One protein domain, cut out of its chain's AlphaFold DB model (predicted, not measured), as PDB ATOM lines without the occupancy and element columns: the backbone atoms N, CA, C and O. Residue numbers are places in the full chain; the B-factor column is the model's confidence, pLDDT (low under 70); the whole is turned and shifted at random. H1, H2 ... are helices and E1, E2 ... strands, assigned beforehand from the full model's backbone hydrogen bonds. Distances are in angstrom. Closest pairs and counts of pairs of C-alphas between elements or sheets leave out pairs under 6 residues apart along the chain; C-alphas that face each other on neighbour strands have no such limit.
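AT A GLANCE: This is residues 5 to 75 of the 386 residues of an uncharacterized protein of Siphonobacter sp. BAB-5404 (UniProt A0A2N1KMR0). A strongly twisted sheet of five short strands has small helix H1 near one end and the long loop of residues 8 to 26 reaching out at the other. The 71 printed residues, under half in named elements, run E1, E2, H1, E3, E4, E5: class mixed, helices and strands. The mixed sheet's order is E1, E5, E2, E3, E4. It is compact, radius of gyration of the C-alphas 12.4 A, spanning 37 by 30 by 20 A.

IN THESE COORDINATES: E1 is residues 5 to 7, from C-alpha 5 at (-7.714, 11.897, 110.410); E2 27 to 30; H1 34 to 39; E3 44 to 48, 13.1 A; E4 54 to 58, 13.2 A; E5 67 to 72, 16.7 A, to C-alpha 72 at (-3.413, 12.711, 114.387).

HOW THE PARTS SIT: E1 and E5 are antiparallel (N 5 to O 71, 2.8 A), E5 and E2 parallel (N 68 to O 27, 2.9 A), E2 and E3 antiparallel (N 28 to O 48, 2.9 A). E3 and E4 form an antiparallel hairpin (N 45 to O 57, 2.8 A). H1 is only just on the sheet, with 5 pairs of C-alphas within 10 A, and only grazes it with residues 34 to 37; 0 of 2 O i to N i+4 pairs and 2 of 3 O i to N i+3 pairs are within hydrogen-bond range.

THE WHOLE: The C-alphas farthest apart, Ser 22 and Lys 38, are 37.6 A apart. The printed part has no cut; the link E1 to E2 is long, 19 residues. pLDDT is under 70 at residues 32 to 42 and 74 to 75.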
ATOM      1  N   THR A   5      -7.254  12.887 111.382       78.81
ATOM      2  CA  THR A   5      -7.714  11.897 110.410       78.81
ATOM      3  C   THR A   5      -8.792  11.029 111.043       78.81
ATOM      4  O   THR A   5      -8.682  10.635 112.206       78.81
ATOM      5  N   ILE A   6      -9.833  10.730 110.265       86.06
ATOM      6  CA  ILE A   6     -10.793   9.673 110.581       86.06
ATOM      7  C   ILE A   6     -10.378   8.449 109.771       86.06
ATOM      8  O   ILE A   6     -10.467   8.459 108.544       86.06
ATOM      9  N   LEU A   7      -9.911   7.421 110.465       85.56
ATOM     10  CA  LEU A   7      -9.563   6.125 109.906       85.56
ATOM     11  C   LEU A   7     -10.746   5.167 110.088       85.56
ATOM     12  O   LEU A   7     -11.315   5.057 111.176       85.56
ATOM     13  N   VAL A   8     -11.095   4.453 109.020       88.50
ATOM     14  CA  VAL A   8     -11.979   3.283 109.078       88.50
ATOM     15  C   VAL A   8     -11.074   2.056 108.968       88.50
ATOM     16  O   VAL A   8     -10.697   1.698 107.852       88.50
ATOM     17  N   PRO A   9     -10.645   1.461 110.095       85.50
ATOM     18  CA  PRO A   9      -9.656   0.396 110.073       85.50
ATOM     19  C   PRO A   9     -10.232  -0.890 109.478       85.50
ATOM     20  O   PRO A   9     -11.432  -1.163 109.579       85.50
ATOM     21  N   SER A  10      -9.352  -1.708 108.907       84.38
ATOM     22  CA  SER A  10      -9.677  -3.078 108.517       84.38
ATOM     23  C   SER A  10      -9.582  -3.991 109.741       84.38
ATOM     24  O   SER A  10      -8.488  -4.364 110.159       84.38
ATOM     25  N   VAL A  11     -10.729  -4.345 110.322       85.75
ATOM     26  CA  VAL A  11     -10.850  -5.230 111.494       85.75
ATOM     27  C   VAL A  11     -11.710  -6.455 111.173       85.75
ATOM     28  O   VAL A  11     -12.140  -6.667 110.034       85.75
ATOM     29  N   VAL A  12     -11.949  -7.312 112.167       83.06
ATOM     30  CA  VAL A  12     -12.726  -8.536 111.965       83.06
ATOM     31  C   VAL A  12     -14.158  -8.166 111.560       83.06
ATOM     32  O   VAL A  12     -14.866  -7.482 112.291       83.06
ATOM     33  N   ASN A  13     -14.586  -8.636 110.383       83.38
ATOM     34  CA  ASN A  13     -15.915  -8.401 109.797       83.38
ATOM     35  C   ASN A  13     -16.281  -6.927 109.516       83.38
ATOM     36  O   ASN A  13     -17.463  -6.622 109.337       83.38
ATOM     37  N   PHE A  14     -15.307  -6.011 109.462       87.06
ATOM     38  CA  PHE A  14     -15.573  -4.595 109.206       87.06
ATOM     39  C   PHE A  14     -14.379  -3.885 108.555       87.06
ATOM     40  O   PHE A  14     -13.253  -3.979 109.032       87.06
ATOM     41  N   ASN A  15     -14.634  -3.150 107.475       86.62
ATOM     42  CA  ASN A  15     -13.688  -2.239 106.826       86.62
ATOM     43  C   ASN A  15     -14.461  -1.186 106.007       86.62
ATOM     44  O   ASN A  15     -15.687  -1.252 105.903       86.62
ATOM     45  N   ALA A  16     -13.751  -0.240 105.386       86.12
ATOM     46  CA  ALA A  16     -14.369   0.827 104.596       86.12
ATOM     47  C   ALA A  16     -15.249   0.326 103.433       86.12
ATOM     48  O   ALA A  16     -16.276   0.934 103.138       86.12
ATOM     49  N   GLU A  17     -14.877  -0.781 102.785       83.12
ATOM     50  CA  GLU A  17     -15.592  -1.319 101.618       83.12
ATOM     51  C   GLU A  17     -16.854  -2.102 101.996       83.12
ATOM     52  O   GLU A  17     -17.828  -2.132 101.244       83.12
ATOM     53  N   SER A  18     -16.838  -2.741 103.165       86.12
ATOM     54  CA  SER A  18     -17.922  -3.591 103.671       86.12
ATOM     55  C   SER A  18     -18.868  -2.868 104.631       86.12
ATOM     56  O   SER A  18     -19.887  -3.439 105.023       86.12
ATOM     57  N   TRP A  19     -18.563  -1.622 105.009       90.06
ATOM     58  CA  TRP A  19     -19.363  -0.876 105.972       90.06
ATOM     59  C   TRP A  19     -20.757  -0.538 105.423       90.06
ATOM     60  O   TRP A  19     -20.935   0.322 104.559       90.06
ATOM     61  N   ASN A  20     -21.782  -1.168 105.998       89.31
ATOM     62  CA  ASN A  20     -23.177  -0.830 105.749       89.31
ATOM     63  C   ASN A  20     -23.664   0.244 106.732       89.31
ATOM     64  O   ASN A  20     -24.209  -0.054 107.798       89.31
ATOM     65  N   THR A  21     -23.531   1.507 106.333       89.69
ATOM     66  CA  THR A  21     -23.902   2.687 107.135       89.69
ATOM     67  C   THR A  21     -25.383   2.759 107.527       89.69
ATOM     68  O   THR A  21     -25.734   3.531 108.415       89.69
ATOM     69  N   SER A  22     -26.261   1.961 106.905       89.69
ATOM     70  CA  SER A  22     -27.696   1.944 107.230       89.69
ATOM     71  C   SER A  22     -28.029   1.098 108.460       89.69
ATOM     72  O   SER A  22     -29.068   1.312 109.077       89.69
ATOM     73  N   ILE A  23     -27.180   0.123 108.801       91.56
ATOM     74  CA  ILE A  23     -27.445  -0.835 109.891       91.56
ATOM     75  C   ILE A  23     -26.287  -0.959 110.887       91.56
ATOM     76  O   ILE A  23     -26.494  -1.420 112.006       91.56
ATOM     77  N   GLN A  24     -25.075  -0.557 110.502       91.50
ATOM     78  CA  GLN A  24     -23.886  -0.618 111.345       91.50
ATOM     79  C   GLN A  24     -23.560   0.768 111.898       91.50
ATOM     80  O   GLN A  24     -23.099   1.648 111.168       91.50
ATOM     81  N   ILE A  25     -23.761   0.933 113.206       91.38
ATOM     82  CA  ILE A  25     -23.354   2.126 113.954       91.38
ATOM     83  C   ILE A  25     -21.977   1.844 114.568       91.38
ATOM     84  O   ILE A  25     -21.882   0.951 115.415       91.38
ATOM     85  N   PRO A  26     -20.913   2.555 114.158       92.88
ATOM     86  CA  PRO A  26     -19.588   2.329 114.705       92.88
ATOM     87  C   PRO A  26     -19.434   2.925 116.100       92.88
ATOM     88  O   PRO A  26     -19.978   3.991 116.398       92.88
ATOM     89  N   LYS A  27     -18.620   2.274 116.932       94.06
ATOM     90  CA  LYS A  27     -18.003   2.960 118.072       94.06
ATOM     91  C   LYS A  27     -16.943   3.931 117.562       94.06
ATOM     92  O   LYS A  27     -16.277   3.669 116.561       94.06
ATOM     93  N   VAL A  28     -16.759   5.039 118.268       92.62
ATOM     94  CA  VAL A  28     -15.697   6.003 117.970       92.62
ATOM     95  C   VAL A  28     -14.540   5.755 118.919       92.62
ATOM     96  O   VAL A  28     -14.674   5.963 120.120       92.62
ATOM     97  N   ALA A  29     -13.410   5.312 118.393       89.69
ATOM     98  CA  ALA A  29     -12.143   5.275 119.097       89.69
ATOM     99  C   ALA A  29     -11.438   6.624 118.968       89.69
ATOM    100  O   ALA A  29     -11.301   7.168 117.871       89.69
ATOM    101  N   VAL A  30     -10.945   7.151 120.085       85.50
ATOM    102  CA  VAL A  30     -10.034   8.296 120.079       85.50
ATOM    103  C   VAL A  30      -8.644   7.766 120.341       85.50
ATOM    104  O   VAL A  30      -8.328   7.301 121.440       85.50
ATOM    105  N   PHE A  31      -7.819   7.825 119.306       72.56
ATOM    106  CA  PHE A  31      -6.461   7.351 119.403       72.56
ATOM    107  C   PHE A  31      -5.659   8.295 120.304       72.56
ATOM    108  O   PHE A  31      -5.701   9.518 120.119       72.56
ATOM    109  N   PRO A  32      -4.973   7.773 121.334       64.00
ATOM    110  CA  PRO A  32      -4.381   8.621 122.349       64.00
ATOM    111  C   PRO A  32      -3.276   9.494 121.743       64.00
ATOM    112  O   PRO A  32      -2.305   9.017 121.153       64.00
ATOM    113  N   ASN A  33      -3.385  10.809 121.938       58.97
ATOM    114  CA  ASN A  33      -2.293  11.723 121.618       58.97
ATOM    115  C   ASN A  33      -1.046  11.400 122.476       58.97
ATOM    116  O   ASN A  33      -1.133  10.711 123.498       58.97
ATOM    117  N   LYS A  34       0.128  11.926 122.095       57.31
ATOM    118  CA  LYS A  34       1.414  11.654 122.782       57.31
ATOM    119  C   LYS A  34       1.383  11.894 124.306       57.31
ATOM    120  O   LYS A  34       2.178  11.304 125.034       57.31
ATOM    121  N   VAL A  35       0.483  12.745 124.807       54.44
ATOM    122  CA  VAL A  35       0.336  13.045 126.243       54.44
ATOM    123  C   VAL A  35      -0.435  11.940 126.969       54.44
ATOM    124  O   VAL A  35       0.010  11.476 128.017       54.44
ATOM    125  N   TYR A  36      -1.559  11.491 126.410       57.47
ATOM    126  CA  TYR A  36      -2.368  10.413 126.990       57.47
ATOM    127  C   TYR A  36      -1.632   9.062 126.927       57.47
ATOM    128  O   TYR A  36      -1.672   8.277 127.875       57.47
ATOM    129  N   ARG A  37      -0.842   8.857 125.865       60.53
ATOM    130  CA  ARG A  37       0.079   7.727 125.670       60.53
ATOM    131  C   ARG A  37       1.036   7.499 126.849       60.53
ATOM    132  O   ARG A  37       1.078   6.402 127.405       60.53
ATOM    133  N   LYS A  38       1.725   8.558 127.300       60.22
ATOM    134  CA  LYS A  38       2.675   8.506 128.432       60.22
ATOM    135  C   LYS A  38       2.026   8.139 129.767       60.22
ATOM    136  O   LYS A  38       2.713   7.638 130.650       60.22
ATOM    137  N   LYS A  39       0.730   8.414 129.936       61.22
ATOM    138  CA  LYS A  39       0.005   8.155 131.188       61.22
ATOM    139  C   LYS A  39      -0.455   6.698 131.311       61.22
ATOM    140  O   LYS A  39      -0.474   6.174 132.418       61.22
ATOM    141  N   ASN A  40      -0.782   6.054 130.190       60.16
ATOM    142  CA  ASN A  40      -1.374   4.711 130.158       60.16
ATOM    143  C   ASN A  40      -0.408   3.616 129.674       60.16
ATOM    144  O   ASN A  40      -0.854   2.521 129.328       60.16
ATOM    145  N   ASN A  41       0.900   3.897 129.608       63.38
ATOM    146  CA  ASN A  41       1.917   2.991 129.054       63.38
ATOM    147  C   ASN A  41       1.504   2.373 127.698       63.38
ATOM    148  O   ASN A  41       1.775   1.201 127.466       63.38
ATOM    149  N   HIS A  42       0.811   3.136 126.841       65.94
ATOM    150  CA  HIS A  42       0.344   2.697 125.514       65.94
ATOM    151  C   HIS A  42      -0.595   1.472 125.493       65.94
ATOM    152  O   HIS A  42      -0.711   0.815 124.474       65.94
ATOM    153  N   LYS A  43      -1.297   1.138 126.585       71.38
ATOM    154  CA  LYS A  43      -2.051  -0.134 126.637       71.38
ATOM    155  C   LYS A  43      -3.471  -0.089 126.074       71.38
ATOM    156  O   LYS A  43      -3.968  -1.113 125.613       71.38
ATOM    157  N   PHE A  44      -4.129   1.069 126.131       77.81
ATOM    158  CA  PHE A  44      -5.555   1.192 125.823       77.81
ATOM    159  C   PHE A  44      -5.869   2.471 125.044       77.81
ATOM    160  O   PHE A  44      -5.218   3.504 125.235       77.81
ATOM    161  N   MET A  45      -6.919   2.412 124.225       81.69
ATOM    162  CA  MET A  45      -7.607   3.566 123.647       81.69
ATOM    163  C   MET A  45      -9.003   3.716 124.256       81.69
ATOM    164  O   MET A  45      -9.626   2.730 124.651       81.69
ATOM    165  N   MET A  46      -9.506   4.949 124.304       86.69
ATOM    166  CA  MET A  46     -10.882   5.206 124.727       86.69
ATOM    167  C   MET A  46     -11.822   5.046 123.542       86.69
ATOM    168  O   MET A  46     -11.587   5.618 122.475       86.69
ATOM    169  N   THR A  47     -12.902   4.303 123.753       90.25
ATOM    170  CA  THR A  47     -13.986   4.135 122.788       90.25
ATOM    171  C   THR A  47     -15.288   4.693 123.345       90.25
ATOM    172  O   THR A  47     -15.530   4.642 124.551       90.25
ATOM    173  N   TYR A  48     -16.113   5.235 122.454       92.38
ATOM    174  CA  TYR A  48     -17.397   5.846 122.771       92.38
ATOM    175  C   TYR A  48     -18.484   5.194 121.920       92.38
ATOM    176  O   TYR A  48     -18.351   5.101 120.695       92.38
ATOM    177  N   ASP A  49     -19.552   4.729 122.564       91.25
ATOM    178  CA  ASP A  49     -20.743   4.232 121.874       91.25
ATOM    179  C   ASP A  49     -21.735   5.366 121.534       91.25
ATOM    180  O   ASP A  49     -21.502   6.544 121.812       91.25
ATOM    181  N   VAL A  50     -22.877   5.007 120.938       88.56
ATOM    182  CA  VAL A  50     -23.951   5.954 120.577       88.56
ATOM    183  C   VAL A  50     -24.537   6.708 121.782       88.56
ATOM    184  O   VAL A  50     -25.106   7.784 121.618       88.56
ATOM    185  N   ASN A  51     -24.383   6.168 122.992       90.94
ATOM    186  CA  ASN A  51     -24.854   6.764 124.239       90.94
ATOM    187  C   ASN A  51     -23.749   7.548 124.963       90.94
ATOM    188  O   ASN A  51     -23.957   7.978 126.098       90.94
ATOM    189  N   VAL A  52     -22.586   7.743 124.323       84.94
ATOM    190  CA  VAL A  52     -21.398   8.392 124.903       84.94
ATOM    191  C   VAL A  52     -20.854   7.618 126.111       84.94
ATOM    192  O   VAL A  52     -20.203   8.175 126.993       84.94
ATOM    193  N   LYS A  53     -21.111   6.309 126.176       91.19
ATOM    194  CA  LYS A  53     -20.516   5.452 127.196       91.19
ATOM    195  C   LYS A  53     -19.045   5.225 126.862       91.19
ATOM    196  O   LYS A  53     -18.720   4.755 125.773       91.19
ATOM    197  N   GLU A  54     -18.190   5.543 127.824       89.69
ATOM    198  CA  GLU A  54     -16.747   5.342 127.751       89.69
ATOM    199  C   GLU A  54     -16.369   3.891 128.062       89.69
ATOM    200  O   GLU A  54     -16.773   3.335 129.088       89.69
ATOM    201  N   GLU A  55     -15.568   3.288 127.186       90.06
ATOM    202  CA  GLU A  55     -15.001   1.952 127.376       90.06
ATOM    203  C   GLU A  55     -13.530   1.933 126.945       90.06
ATOM    204  O   GLU A  55     -13.173   2.448 125.881       90.06
ATOM    205  N   GLU A  56     -12.673   1.322 127.764       87.50
ATOM    206  CA  GLU A  56     -11.273   1.075 127.420       87.50
ATOM    207  C   GLU A  56     -11.172  -0.130 126.478       87.50
ATOM    208  O   GLU A  56     -11.671  -1.217 126.774       87.50
ATOM    209  N   LEU A  57     -10.490   0.058 125.349       85.75
ATOM    210  CA  LEU A  57     -10.158  -1.001 124.402       85.75
ATOM    211  C   LEU A  57      -8.645  -1.197 124.383       85.75
ATOM    212  O   LEU A  57      -7.900  -0.254 124.114       85.75
ATOM    213  N   ALA A  58      -8.189  -2.415 124.671       81.81
ATOM    214  CA  ALA A  58      -6.767  -2.732 124.617       81.81
ATOM    215  C   ALA A  58      -6.266  -2.716 123.170       81.81
ATOM    216  O   ALA A  58      -6.961  -3.183 122.268       81.81
ATOM    217  N   LEU A  59      -5.058  -2.193 122.950       77.75
ATOM    218  CA  LEU A  59      -4.523  -2.011 121.595       77.75
ATOM    219  C   LEU A  59      -4.221  -3.333 120.870       77.75
ATOM    220  O   LEU A  59      -4.214  -3.333 119.641       77.75
ATOM    221  N   ASN A  60      -4.047  -4.436 121.612       75.38
ATOM    222  CA  ASN A  60      -3.840  -5.791 121.083       75.38
ATOM    223  C   ASN A  60      -5.106  -6.553 120.714       75.38
ATOM    224  O   ASN A  60      -5.022  -7.669 120.199       75.38
ATOM    225  N   ILE A  61      -6.270  -6.009 121.057       81.69
ATOM    226  CA  ILE A  61      -7.541  -6.684 120.835       81.69
ATOM    227  C   ILE A  61      -8.149  -6.110 119.571       81.69
ATOM    228  O   ILE A  61      -8.493  -4.929 119.518       81.69
ATOM    229  N   PHE A  62      -8.326  -6.966 118.568       85.44
ATOM    230  CA  PHE A  62      -9.039  -6.588 117.357       85.44
ATOM    231  C   PHE A  62     -10.544  -6.554 117.621       85.44
ATOM    232  O   PHE A  62     -11.114  -7.572 118.031       85.44
ATOM    233  N   PRO A  63     -11.208  -5.418 117.354       88.44
ATOM    234  CA  PRO A  63     -12.657  -5.350 117.363       88.44
ATOM    235  C   PRO A  63     -13.257  -6.305 116.332       88.44
ATOM    236  O   PRO A  63     -12.784  -6.403 115.200       88.44
ATOM    237  N   ASP A  64     -14.339  -6.967 116.722       88.56
ATOM    238  CA  ASP A  64     -15.239  -7.722 115.848       88.56
ATOM    239  C   ASP A  64     -16.543  -6.955 115.566       88.56
ATOM    240  O   ASP A  64     -17.540  -7.522 115.116       88.56
ATOM    241  N   TYR A  65     -16.528  -5.646 115.833       89.75
ATOM    242  CA  TYR A  65     -17.640  -4.724 115.666       89.75
ATOM    243  C   TYR A  65     -17.215  -3.473 114.879       89.75
ATOM    244  O   TYR A  65     -16.035  -3.111 114.876       89.75
ATOM    245  N   PRO A  66     -18.173  -2.767 114.245       92.38
ATOM    246  CA  PRO A  66     -17.917  -1.505 113.562       92.38
ATOM    247  C   PRO A  66     -17.223  -0.476 114.460       92.38
ATOM    248  O   PRO A  66     -17.709  -0.152 115.547       92.38
ATOM    249  N   ILE A  67     -16.100   0.067 113.995       91.56
ATOM    250  CA  ILE A  67     -15.299   1.039 114.743       91.56
ATOM    251  C   ILE A  67     -14.683   2.066 113.796       91.56
ATOM    252  O   ILE A  67     -14.243   1.723 112.706       91.56
ATOM    253  N   ILE A  68     -14.640   3.331 114.202       92.56
ATOM    254  CA  ILE A  68     -13.887   4.382 113.508       92.56
ATOM    255  C   ILE A  68     -12.873   4.985 114.465       92.56
ATOM    256  O   ILE A  68     -13.152   5.124 115.652       92.56
ATOM    257  N   VAL A  69     -11.702   5.347 113.960       88.69
ATOM    258  CA  VAL A  69     -10.585   5.838 114.766       88.69
ATOM    259  C   VAL A  69     -10.314   7.292 114.412       88.69
ATOM    260  O   VAL A  69     -10.109   7.632 113.252       88.69
ATOM    261  N   VAL A  70     -10.286   8.158 115.418       87.31
ATOM    262  CA  VAL A  70      -9.836   9.546 115.284       87.31
ATOM    263  C   VAL A  70      -8.385   9.620 115.750       87.31
ATOM    264  O   VAL A  70      -8.126   9.440 116.942       87.31
ATOM    265  N   LYS A  71      -7.451   9.876 114.826       78.81
ATOM    266  CA  LYS A  71      -6.007  10.008 115.102       78.81
ATOM    267  C   LYS A  71      -5.430  11.322 114.571       78.81
ATOM    268  O   LYS A  71      -6.090  12.049 113.824       78.81
ATOM    269  N   ASP A  72      -4.206  11.637 114.991       74.44
ATOM    270  CA  ASP A  72      -3.413  12.711 114.387       74.44
ATOM    271  C   ASP A  72      -3.146  12.375 112.906       74.44
ATOM    272  O   ASP A  72      -3.064  11.210 112.523       74.44
ATOM    273  N   ASN A  73      -3.074  13.390 112.049       72.00
ATOM    274  CA  ASN A  73      -2.851  13.199 110.619       72.00
ATOM    275  C   ASN A  73      -1.354  13.114 110.289       72.00
ATOM    276  O   ASN A  73      -0.602  14.028 110.623       72.00
ATOM    277  N   GLU A  74      -0.960  12.053 109.584       67.19
ATOM    278  CA  GLU A  74       0.428  11.786 109.165       67.19
ATOM    279  C   GLU A  74       0.693  12.094 107.680       67.19
ATOM    280  O   GLU A  74       1.838  12.123 107.253       67.19
ATOM    281  N   ARG A  75      -0.347  12.370 106.878       69.88
ATOM    282  CA  ARG A  75      -0.260  12.427 105.403       69.88
ATOM    283  C   ARG A  75      -0.455  13.826 104.813       69.88
ATOM    284  O   ARG A  75      -0.248  14.031 103.618       69.88
TER     285      ARG A  75